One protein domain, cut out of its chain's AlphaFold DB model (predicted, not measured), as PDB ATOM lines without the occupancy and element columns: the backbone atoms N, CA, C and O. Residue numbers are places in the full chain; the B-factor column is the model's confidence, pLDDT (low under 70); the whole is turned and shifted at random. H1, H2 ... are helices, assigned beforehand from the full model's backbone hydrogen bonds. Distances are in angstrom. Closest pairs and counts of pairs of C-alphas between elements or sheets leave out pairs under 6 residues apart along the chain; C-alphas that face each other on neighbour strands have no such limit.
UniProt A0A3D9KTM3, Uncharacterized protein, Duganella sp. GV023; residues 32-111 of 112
ATOM      1  N   MET A  32     104.663 103.171  65.981       83.81
ATOM      2  CA  MET A  32     104.837 102.631  67.327       83.81
ATOM      3  C   MET A  32     106.321 102.593  67.726       83.81
ATOM      4  O   MET A  32     106.654 103.008  68.836       83.81
ATOM      5  N   TYR A  33     107.216 102.197  66.812       83.25
ATOM      6  CA  TYR A  33     108.666 102.230  67.028       83.25
ATOM      7  C   TYR A  33     109.164 103.657  67.300       83.25
ATOM      8  O   TYR A  33     109.854 103.903  68.286       83.25
ATOM      9  N   SER A  34     108.741 104.630  66.490       84.25
ATOM     10  CA  SER A  34     109.111 106.042  66.659       84.25
ATOM     11  C   SER A  34     108.646 106.602  68.007       84.25
ATOM     12  O   SER A  34     109.414 107.295  68.678       84.25
ATOM     13  N   LYS A  35     107.423 106.268  68.446       85.50
ATOM     14  CA  LYS A  35     106.920 106.647  69.775       85.50
ATOM     15  C   LYS A  35     107.694 105.989  70.911       85.50
ATOM     16  O   LYS A  35     107.963 106.653  71.910       85.50
ATOM     17  N   LEU A  36     108.050 104.714  70.762       86.19
ATOM     18  CA  LEU A  36     108.859 103.996  71.742       86.19
ATOM     19  C   LEU A  36     110.234 104.653  71.889       86.19
ATOM     20  O   LEU A  36     110.593 105.043  72.994       86.19
ATOM     21  N   VAL A  37     110.941 104.884  70.779       86.00
ATOM     22  CA  VAL A  37     112.236 105.585  70.759       86.00
ATOM     23  C   VAL A  37     112.125 106.976  71.378       86.00
ATOM     24  O   VAL A  37     112.953 107.350  72.197       86.00
ATOM     25  N   GLN A  38     111.083 107.742  71.043       86.56
ATOM     26  CA  GLN A  38     110.879 109.067  71.629       86.56
ATOM     27  C   GLN A  38     110.652 109.008  73.144       86.56
ATOM     28  O   GLN A  38     111.045 109.932  73.855       86.56
ATOM     29  N   ARG A  39     109.989 107.962  73.648       86.69
ATOM     30  CA  ARG A  39     109.769 107.800  75.085       86.69
ATOM     31  C   ARG A  39     111.050 107.373  75.797       86.69
ATOM     32  O   ARG A  39     111.356 107.964  76.823       86.69
ATOM     33  N   LEU A  40     111.798 106.437  75.218       86.06
ATOM     34  CA  LEU A  40     113.095 105.983  75.724       86.06
ATOM     35  C   LEU A  40     114.138 107.111  75.731       86.06
ATOM     36  O   LEU A  40     114.857 107.272  76.703       86.06
ATOM     37  N   ALA A  41     114.154 107.965  74.704       84.69
ATOM     38  CA  ALA A  41     115.024 109.143  74.640       84.69
ATOM     39  C   ALA A  41     114.722 110.195  75.726       84.69
ATOM     40  O   ALA A  41     115.537 111.075  75.978       84.69
ATOM     41  N   LYS A  42     113.536 110.139  76.345       86.00
ATOM     42  CA  LYS A  42     113.151 111.004  77.470       86.00
ATOM     43  C   LYS A  42     113.385 110.346  78.828       86.00
ATOM     44  O   LYS A  42     113.121 110.989  79.839       86.00
ATOM     45  N   ASP A  43     113.806 109.085  78.850       85.00
ATOM     46  CA  ASP A  43     114.080 108.352  80.075       85.00
ATOM     47  C   ASP A  43     115.588 108.410  80.385       85.00
ATOM     48  O   ASP A  43     116.385 107.749  79.709       85.00
ATOM     49  N   PRO A  44     116.011 109.212  81.381       80.69
ATOM     50  CA  PRO A  44     117.420 109.342  81.728       80.69
ATOM     51  C   PRO A  44     117.999 108.039  82.291       80.69
ATOM     52  O   PRO A  44     119.188 107.790  82.110       80.69
ATOM     53  N   GLU A  45     117.182 107.197  82.932       82.88
ATOM     54  CA  GLU A  45     117.625 105.908  83.463       82.88
ATOM     55  C   GLU A  45     117.975 104.962  82.311       82.88
ATOM     56  O   GLU A  45     119.046 104.360  82.303       82.88
ATOM     57  N   PHE A  46     117.137 104.911  81.272       83.75
ATOM     58  CA  PHE A  46     117.420 104.131  80.067       83.75
ATOM     59  C   PHE A  46     118.691 104.611  79.349       83.75
ATOM     60  O   PHE A  46     119.531 103.792  78.983       83.75
ATOM     61  N   LEU A  47     118.870 105.928  79.183       80.44
ATOM     62  CA  LEU A  47     120.043 106.497  78.506       80.44
ATOM     63  C   LEU A  47     121.356 106.255  79.266       80.44
ATOM     64  O   LEU A  47     122.388 106.048  78.637       80.44
ATOM     65  N   GLN A  48     121.332 106.227  80.600       79.25
ATOM     66  CA  GLN A  48     122.514 105.869  81.395       79.25
ATOM     67  C   GLN A  48     122.951 104.416  81.161       79.25
ATOM     68  O   GLN A  48     124.145 104.124  81.140       79.25
ATOM     69  N   HIS A  49     121.990 103.515  80.948       73.81
ATOM     70  CA  HIS A  49     122.250 102.095  80.707       73.81
ATOM     71  C   HIS A  49     122.457 101.766  79.215       73.81
ATOM     72  O   HIS A  49     122.938 100.685  78.891       73.81
ATOM     73  N   ALA A  50     122.156 102.692  78.297       69.81
ATOM     74  CA  ALA A  50     122.279 102.522  76.843       69.81
ATOM     75  C   ALA A  50     123.733 102.405  76.316       69.81
ATOM     76  O   ALA A  50     123.933 102.078  75.144       69.81
ATOM     77  N   SER A  51     124.733 102.601  77.190       65.75
ATOM     78  CA  SER A  51     126.178 102.463  76.934       65.75
ATOM     79  C   SER A  51     126.548 101.241  76.078       65.75
ATOM     80  O   SER A  51     126.034 100.149  76.257       65.75
ATOM     81  N   HIS A  52     127.498 101.393  75.152       62.81
ATOM     82  CA  HIS A  52     127.781 100.410  74.098       62.81
ATOM     83  C   HIS A  52     128.357  99.051  74.541       62.81
ATOM     84  O   HIS A  52     128.492  98.168  73.688       62.81
ATOM     85  N   THR A  53     128.668  98.852  75.821       58.59
ATOM     86  CA  THR A  53     129.121  97.571  76.388       58.59
ATOM     87  C   THR A  53     128.092  97.044  77.373       58.59
ATOM     88  O   THR A  53     128.001  97.563  78.481       58.59
ATOM     89  N   TRP A  54     127.356  96.010  76.961       68.94
ATOM     90  CA  TRP A  54     126.384  95.322  77.805       68.94
ATOM     91  C   TRP A  54     126.873  93.935  78.169       68.94
ATOM     92  O   TRP A  54     127.230  93.148  77.289       68.94
ATOM     93  N   ASP A  55     126.841  93.636  79.459       74.81
ATOM     94  CA  ASP A  55     126.765  92.261  79.927       74.81
ATOM     95  C   ASP A  55     125.319  91.727  79.789       74.81
ATOM     96  O   ASP A  55     124.371  92.456  79.468       74.81
ATOM     97  N   ASP A  56     125.145  90.423  79.996       74.94
ATOM     98  CA  ASP A  56     123.841  89.762  79.885       74.94
ATOM     99  C   ASP A  56     122.807  90.306  80.891       74.94
ATOM    100  O   ASP A  56     121.610  90.321  80.595       74.94
ATOM    101  N   GLU A  57     123.251  90.786  82.054       79.94
ATOM    102  CA  GLU A  57     122.380  91.310  83.108       79.94
ATOM    103  C   GLU A  57     121.872  92.723  82.772       79.94
ATOM    104  O   GLU A  57     120.682  93.018  82.902       79.94
ATOM    105  N   GLN A  58     122.751  93.591  82.273       77.19
ATOM    106  CA  GLN A  58     122.454  94.933  81.779       77.19
ATOM    107  C   GLN A  58     121.513  94.878  80.579       77.19
ATOM    108  O   GLN A  58     120.562  95.662  80.503       77.19
ATOM    109  N   PHE A  59     121.720  93.917  79.676       78.25
ATOM    110  CA  PHE A  59     120.803  93.679  78.567       78.25
ATOM    111  C   PHE A  59     119.403  93.291  79.058       78.25
ATOM    112  O   PHE A  59     118.413  93.850  78.583       78.25
ATOM    113  N   GLU A  60     119.297  92.375  80.025       79.12
ATOM    114  CA  GLU A  60     117.996  91.960  80.560       79.12
ATOM    115  C   GLU A  60     117.294  93.116  81.290       79.12
ATOM    116  O   GLU A  60     116.089  93.319  81.119       79.12
ATOM    117  N   ARG A  61     118.041  93.959  82.017       81.44
ATOM    118  CA  ARG A  61     117.496  95.189  82.616       81.44
ATOM    119  C   ARG A  61     116.956  96.153  81.558       81.44
ATOM    120  O   ARG A  61     115.814  96.598  81.678       81.44
ATOM    121  N   LEU A  62     117.718  96.434  80.499       82.06
ATOM    122  CA  LEU A  62     117.273  97.289  79.390       82.06
ATOM    123  C   LEU A  62     116.030  96.725  78.704       82.06
ATOM    124  O   LEU A  62     115.076  97.451  78.429       82.06
ATOM    125  N   ARG A  63     116.004  95.415  78.466       81.19
ATOM    126  CA  ARG A  63     114.856  94.715  77.889       81.19
ATOM    127  C   ARG A  63     113.601  94.896  78.744       81.19
ATOM    128  O   ARG A  63     112.537  95.205  78.203       81.19
ATOM    129  N   ILE A  64     113.718  94.753  80.064       84.50
ATOM    130  CA  ILE A  64     112.617  94.994  81.007       84.50
ATOM    131  C   ILE A  64     112.173  96.462  80.955       84.50
ATOM    132  O   ILE A  64     110.973  96.730  80.878       84.50
ATOM    133  N   MET A  65     113.102  97.423  80.922       84.00
ATOM    134  CA  MET A  65     112.773  98.852  80.806       84.00
ATOM    135  C   MET A  65     111.998  99.169  79.520       84.00
ATOM    136  O   MET A  65     110.962  99.843  79.570       84.00
ATOM    137  N   VAL A  66     112.450  98.636  78.379       84.69
ATOM    138  CA  VAL A  66     111.772  98.776  77.081       84.69
ATOM    139  C   VAL A  66     110.381  98.145  77.129       84.69
ATOM    140  O   VAL A  66     109.410  98.759  76.685       84.69
ATOM    141  N   ARG A  67     110.248  96.953  77.719       84.06
ATOM    142  CA  ARG A  67     108.952  96.284  77.891       84.06
ATOM    143  C   ARG A  67     107.987  97.117  78.736       84.06
ATOM    144  O   ARG A  67     106.859  97.350  78.307       84.06
ATOM    145  N   ASN A  68     108.445  97.640  79.870       87.00
ATOM    146  CA  ASN A  68     107.649  98.517  80.731       87.00
ATOM    147  C   ASN A  68     107.185  99.774  79.977       87.00
ATOM    148  O   ASN A  68     106.057 100.239  80.147       87.00
ATOM    149  N   HIS A  69     108.036 100.321  79.106       85.06
ATOM    150  CA  HIS A  69     107.681 101.448  78.246       85.06
ATOM    151  C   HIS A  69     106.602 101.088  77.224       85.06
ATOM    152  O   HIS A  69     105.661 101.860  77.034       85.06
ATOM    153  N   ILE A  70     106.695  99.913  76.603       83.94
ATOM    154  CA  ILE A  70     105.678  99.411  75.674       83.94
ATOM    155  C   ILE A  70     104.327  99.229  76.381       83.94
ATOM    156  O   ILE A  70     103.302  99.671  75.857       83.94
ATOM    157  N   GLU A  71     104.319  98.641  77.580       83.00
ATOM    158  CA  GLU A  71     103.103  98.450  78.382       83.00
ATOM    159  C   GLU A  71     102.456  99.795  78.756       83.00
ATOM    160  O   GLU A  71     101.241  99.969  78.616       83.00
ATOM    161  N   ARG A  72     103.263 100.799  79.128       84.19
ATOM    162  CA  ARG A  72     102.790 102.168  79.412       84.19
ATOM    163  C   ARG A  72     102.213 102.874  78.186       84.19
ATOM    164  O   ARG A  72     101.263 103.641  78.322       84.19
ATOM    165  N   LEU A  73     102.766 102.634  76.998       82.25
ATOM    166  CA  LEU A  73     102.312 103.262  75.752       82.25
ATOM    167  C   LEU A  73     100.977 102.692  75.237       82.25
ATOM    168  O   LEU A  73     100.389 103.293  74.339       82.25
ATOM    169  N   ARG A  74     100.484 101.579  75.813       81.81
ATOM    170  CA  ARG A  74      99.198 100.926  75.483       81.81
ATOM    171  C   ARG A  74      98.962 100.803  73.975       81.81
ATOM    172  O   ARG A  74      97.899 101.150  73.459       81.81
ATOM    173  N   PHE A  75      99.974 100.327  73.250       80.25
ATOM    174  CA  PHE A  75      99.845 100.142  71.811       80.25
ATOM    175  C   PHE A  75      98.734  99.131  71.482       80.25
ATOM    176  O   PHE A  75      98.620  98.111  72.156       80.25
ATOM    177  N   PRO A  76      97.954  99.345  70.409       71.62
ATOM    178  CA  PRO A  76      96.857  98.449  70.040       71.62
ATOM    179  C   PRO A  76      97.317  97.078  69.506       71.62
ATOM    180  O   PRO A  76      96.492  96.207  69.270       71.62
ATOM    181  N   ASN A  77      98.613  96.888  69.229       71.50
ATOM    182  CA  ASN A  77      99.206  95.579  68.919       71.50
ATOM    183  C   ASN A  77     100.693  95.586  69.319       71.50
ATOM    184  O   ASN A  77     101.558  95.797  68.467       71.50
ATOM    185  N   PRO A  78     101.004  95.416  70.614       73.12
ATOM    186  CA  PRO A  78     102.376  95.497  71.098       73.12
ATOM    187  C   PRO A  78     103.204  94.287  70.648       73.12
ATOM    188  O   PRO A  78     104.425  94.387  70.587       73.12
ATOM    189  N   ALA A  79     102.561  93.171  70.280       74.19
ATOM    190  CA  ALA A  79     103.230  91.925  69.923       74.19
ATOM    191  C   ALA A  79     104.265  92.109  68.805       74.19
ATOM    192  O   ALA A  79     105.323  91.510  68.881       74.19
ATOM    193  N   GLN A  80     104.036  92.989  67.826       70.00
ATOM    194  CA  GLN A  80     105.003  93.225  66.742       70.00
ATOM    195  C   GLN A  80     106.336  93.837  67.210       70.00
ATOM    196  O   GLN A  80     107.357  93.637  66.565       70.00
ATOM    197  N   ILE A  81     106.335  94.574  68.322       71.12
ATOM    198  CA  ILE A  81     107.521  95.267  68.860       71.12
ATOM    199  C   ILE A  81     108.076  94.520  70.076       71.12
ATOM    200  O   ILE A  81     109.263  94.588  70.369       71.12
ATOM    201  N   VAL A  82     107.213  93.783  70.776       73.25
ATOM    202  CA  VAL A  82     107.568  92.936  71.918       73.25
ATOM    203  C   VAL A  82     108.120  91.585  71.462       73.25
ATOM    204  O   VAL A  82     108.959  91.015  72.147       73.25
ATOM    205  N   TRP A  83     107.684  91.057  70.317       71.50
ATOM    206  CA  TRP A  83     108.123  89.749  69.829       71.50
ATOM    207  C   TRP A  83     109.644  89.645  69.647       71.50
ATOM    208  O   TRP A  83     110.196  88.679  70.169       71.50
ATOM    209  N   PRO A  84     110.346  90.629  69.041       67.81
ATOM    210  CA  PRO A  84     111.810  90.620  68.983       67.81
ATOM    211  C   PRO A  84     112.453  90.614  70.375       67.81
ATOM    212  O   PRO A  84     113.428  89.911  70.614       67.81
ATOM    213  N   LEU A  85     111.845  91.322  71.335       69.56
ATOM    214  CA  LEU A  85     112.303  91.334  72.723       69.56
ATOM    215  C   LEU A  85     112.061  89.993  73.420       69.56
ATOM    216  O   LEU A  85     112.767  89.686  74.363       69.56
ATOM    217  N   ASN A  86     111.082  89.187  73.011       69.50
ATOM    218  CA  ASN A  86     110.729  87.921  73.663       69.50
ATOM    219  C   ASN A  86     111.492  86.702  73.131       69.50
ATOM    220  O   ASN A  86     111.327  85.612  73.679       69.50
ATOM    221  N   GLN A  87     112.315  86.864  72.097       67.62
ATOM    222  CA  GLN A  87     113.102  85.761  71.558       67.62
ATOM    223  C   GLN A  87     114.113  85.249  72.594       67.62
ATOM    224  O   GLN A  87     114.688  86.016  73.371       67.62
ATOM    225  N   THR A  88     114.313  83.929  72.613       62.31
ATOM    226  CA  THR A  88     115.352  83.251  73.400       62.31
ATOM    227  C   THR A  88     116.722  83.868  73.092       62.31
ATOM    228  O   THR A  88     116.891  84.414  72.004       62.31
ATOM    229  N   PRO A  89     117.715  83.806  73.999       57.81
ATOM    230  CA  PRO A  89     119.021  84.421  73.792       57.81
ATOM    231  C   PRO A  89     119.735  83.934  72.523       57.81
ATOM    232  O   PRO A  89     120.461  82.948  72.547       57.81
ATOM    233  N   VAL A  90     119.543  84.624  71.402       59.31
ATOM    234  CA  VAL A  90     120.313  84.421  70.170       59.31
ATOM    235  C   VAL A  90     121.109  85.691  69.895       59.31
ATOM    236  O   VAL A  90     120.699  86.774  70.310       59.31
ATOM    237  N   ALA A  91     122.234  85.587  69.186       57.28
ATOM    238  CA  ALA A  91     123.139  86.709  68.905       57.28
ATOM    239  C   ALA A  91     122.438  87.976  68.351       57.28
ATOM    240  O   ALA A  91     122.886  89.091  68.611       57.28
ATOM    241  N   ASN A  92     121.292  87.825  67.675       59.84
ATOM    242  CA  ASN A  92     120.495  88.937  67.148       59.84
ATOM    243  C   ASN A  92     119.714  89.742  68.209       59.84
ATOM    244  O   ASN A  92     119.323  90.869  67.917       59.84
ATOM    245  N   ARG A  93     119.544  89.245  69.447       63.53
ATOM    246  CA  ARG A  93     118.808  89.941  70.529       63.53
ATOM    247  C   ARG A  93     119.407  91.303  70.870       63.53
ATOM    248  O   ARG A  93     118.701  92.268  71.151       63.53
ATOM    249  N   PHE A  94     120.738  91.366  70.830       64.44
ATOM    250  CA  PHE A  94     121.485  92.570  71.145       64.44
ATOM    251  C   PHE A  94     121.285  93.616  70.057       64.44
ATOM    252  O   PHE A  94     121.215  94.792  70.377       64.44
ATOM    253  N   SER A  95     121.130  93.207  68.794       70.44
ATOM    254  CA  SER A  95     120.977  94.127  67.664       70.44
ATOM    255  C   SER A  95     119.717  94.986  67.778       70.44
ATOM    256  O   SER A  95     119.786  96.189  67.537       70.44
ATOM    257  N   ASP A  96     118.586  94.413  68.193       73.75
ATOM    258  CA  ASP A  96     117.315  95.146  68.248       73.75
ATOM    259  C   ASP A  96     117.278  96.155  69.400       73.75
ATOM    260  O   ASP A  96     116.919  97.321  69.206       73.75
ATOM    261  N   VAL A  97     117.715  95.740  70.595       75.75
ATOM    262  CA  VAL A  97     117.817  96.642  71.755       75.75
ATOM    263  C   VAL A  97     118.914  97.684  71.531       75.75
ATOM    264  O   VAL A  97     118.715  98.843  71.878       75.75
ATOM    265  N   ARG A  98     120.030  97.331  70.875       75.94
ATOM    266  CA  ARG A  98     121.100  98.273  70.482       75.94
ATOM    267  C   ARG A  98     120.648  99.257  69.427       75.94
ATOM    268  O   ARG A  98     120.983 100.432  69.527       75.94
ATOM    269  N   GLY A  99     119.847  98.814  68.465       78.38
ATOM    270  CA  GLY A  99     119.200  99.688  67.495       78.38
ATOM    271  C   GLY A  99     118.275 100.689  68.183       78.38
ATOM    272  O   GLY A  99     118.367 101.885  67.918       78.38
ATOM    273  N   LEU A 100     117.441 100.222  69.121       79.94
ATOM    274  CA  LEU A 100     116.560 101.072  69.929       79.94
ATOM    275  C   LEU A 100     117.336 102.061  70.806       79.94
ATOM    276  O   LEU A 100     116.997 103.243  70.823       79.94
ATOM    277  N   ALA A 101     118.375 101.595  71.499       80.75
ATOM    278  CA  ALA A 101     119.236 102.409  72.350       80.75
ATOM    279  C   ALA A 101     119.964 103.484  71.534       80.75
ATOM    280  O   ALA A 101     119.829 104.666  71.828       80.75
ATOM    281  N   SER A 102     120.616 103.101  70.431       82.31
ATOM    282  CA  SER A 102     121.296 104.042  69.535       82.31
ATOM    283  C   SER A 102     120.326 105.043  68.899       82.31
ATOM    284  O   SER A 102     120.641 106.227  68.773       82.31
ATOM    285  N   ALA A 103     119.121 104.608  68.513       83.00
ATOM    286  CA  ALA A 103     118.095 105.506  67.989       83.00
ATOM    287  C   ALA A 103     117.587 106.486  69.059       83.00
ATOM    288  O   ALA A 103     117.342 107.653  68.750       83.00
ATOM    289  N   ALA A 104     117.441 106.032  70.307       83.19
ATOM    290  CA  ALA A 104     117.039 106.871  71.432       83.19
ATOM    291  C   ALA A 104     118.129 107.889  71.792       83.19
ATOM    292  O   ALA A 104     117.817 109.070  71.919       83.19
ATOM    293  N   GLU A 105     119.395 107.470  71.860       81.94
ATOM    294  CA  GLU A 105     120.552 108.344  72.085       81.94
ATOM    295  C   GLU A 105     120.669 109.418  71.002       81.94
ATOM    296  O   GLU A 105     120.716 110.606  71.317       81.94
ATOM    297  N   LYS A 106     120.628 109.031  69.717       84.44
ATOM    298  CA  LYS A 106     120.659 109.985  68.595       84.44
ATOM    299  C   LYS A 106     119.541 111.016  68.698       84.44
ATOM    300  O   LYS A 106     119.755 112.196  68.439       84.44
ATOM    301  N   ARG A 107     118.339 110.580  69.081       80.62
ATOM    302  CA  ARG A 107     117.178 111.464  69.200       80.62
ATOM    303  C   ARG A 107     117.255 112.369  70.429       80.62
ATOM    304  O   ARG A 107     116.769 113.492  70.357       80.62
ATOM    305  N   ALA A 108     117.854 111.903  71.523       80.12
ATOM    306  CA  ALA A 108     118.126 112.717  72.705       80.12
ATOM    307  C   ALA A 108     119.173 113.803  72.404       80.12
ATOM    308  O   ALA A 108     118.953 114.958  72.750       80.12
ATOM    309  N   GLN A 109     120.245 113.460  71.680       79.25
ATOM    310  CA  GLN A 109     121.289 114.403  71.250       79.25
ATOM    311  C   GLN A 109     120.771 115.471  70.276       79.25
ATOM    312  O   GLN A 109     121.230 116.602  70.316       79.25
ATOM    313  N   GLN A 110     119.814 115.134  69.406       78.12
ATOM    314  CA  GLN A 110     119.189 116.089  68.476       78.12
ATOM    315  C   GLN A 110     118.148 117.012  69.130       78.12
ATOM    316  O   GLN A 110     117.699 117.963  68.495       78.12
ATOM    317  N   ALA A 111     117.691 116.689  70.342       64.50
ATOM    318  CA  ALA A 111     116.694 117.470  71.075       64.50
ATOM    319  C   ALA A 111     117.318 118.457  72.080       64.50
ATOM    320  O   ALA A 111     116.569 119.179  72.744       64.50
TER     321      ALA A 111
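AT A GLANCE: This is residues 32 to 111 of the 112 residues of an uncharacterized protein of Duganella sp. GV023 (UniProt A0A3D9KTM3). Two long helices, H3 and H5, make a loose V, nearing each other where both begin and spreading apart from there, with H1 set across the mouth between their later parts. The whole is a flat slab two helices thick: H3 and H2 make one layer, H5 and H4 the other, and the short H2 and H4 pack on H3 as helical hairpins. The printed part has 80 residues with five named helices, H1 to H5 in chain order, and no named strand; its class is all helix. It is compact, with a radius of gyration of the C-alphas of 11.8 A, and spans 34 by 33 by 16 A.

HOW THE PARTS SIT: H3, residues 56 to 73, and H5, residues 93 to 109, are the two hubs, touching four other helices each. They only just touch each other, with 3 pairs of C-alphas within 8 A, through residues 59 to 63 of H3 and 94 to 97 of H5; the closest C-alphas are those of Arg 63 and Val 97, 7.1 A apart. Their lines stand at a steep tilt of 65 degrees, the same way. H4, residues 79 to 86, forms a hairpin with H3 at a shallow tilt of 18 degrees, opposite ways, the closest C-alphas being those of Arg 63 and Leu 85, 6.7 A apart. H4 also touches H5, closest at the C-alphas of Leu 85 and Arg 93, 7.0 A. H2, residues 44 to 49, forms a hairpin with H3 at 29 degrees, a shallow tilt, opposite ways, closest at the C-alphas of Phe 46 and Leu 62, 6.9 A. H2 and H4 are apart. H1, residues 32 to 40, touches residues 66 to 73 of H3, closest at the C-alphas of Leu 36 and Ile 70, 6.8 A, and residues 100 to 107 of H5, closest at those of Val 37 and Ala 104, 5.0 A. The helix packing is mostly crossed: 2 of 7 touching pairs are at a shallow tilt. In H1, H2 and H3 every O i to N i+4 pair is within hydrogen-bond range; in H4 it is 2 of 4 and in H5 12 of 13.

IN THESE COORDINATES: H3 has 18 residues and is 25.7 A long, from C-alpha 56 at (123.841, 89.762, 79.885) to C-alpha 73 at (102.312, 103.262, 75.752). H5 measures 24.6 A and ends at C-alpha 109 at (121.289, 114.403, 71.250). H1 is 12.2 A long, H4 9.3 A and H2 8.8 A.

THE WHOLE: The two C-alphas farthest apart are those of Thr 88 and Ala 111, 34.3 A. The printed part has no cut and no long link; those from H1 to H2 and H3 to H4 are tight. The mean pLDDT of the printed part is 76.9, and residues 50 to 54, 84 to 94 and 111 are under 70.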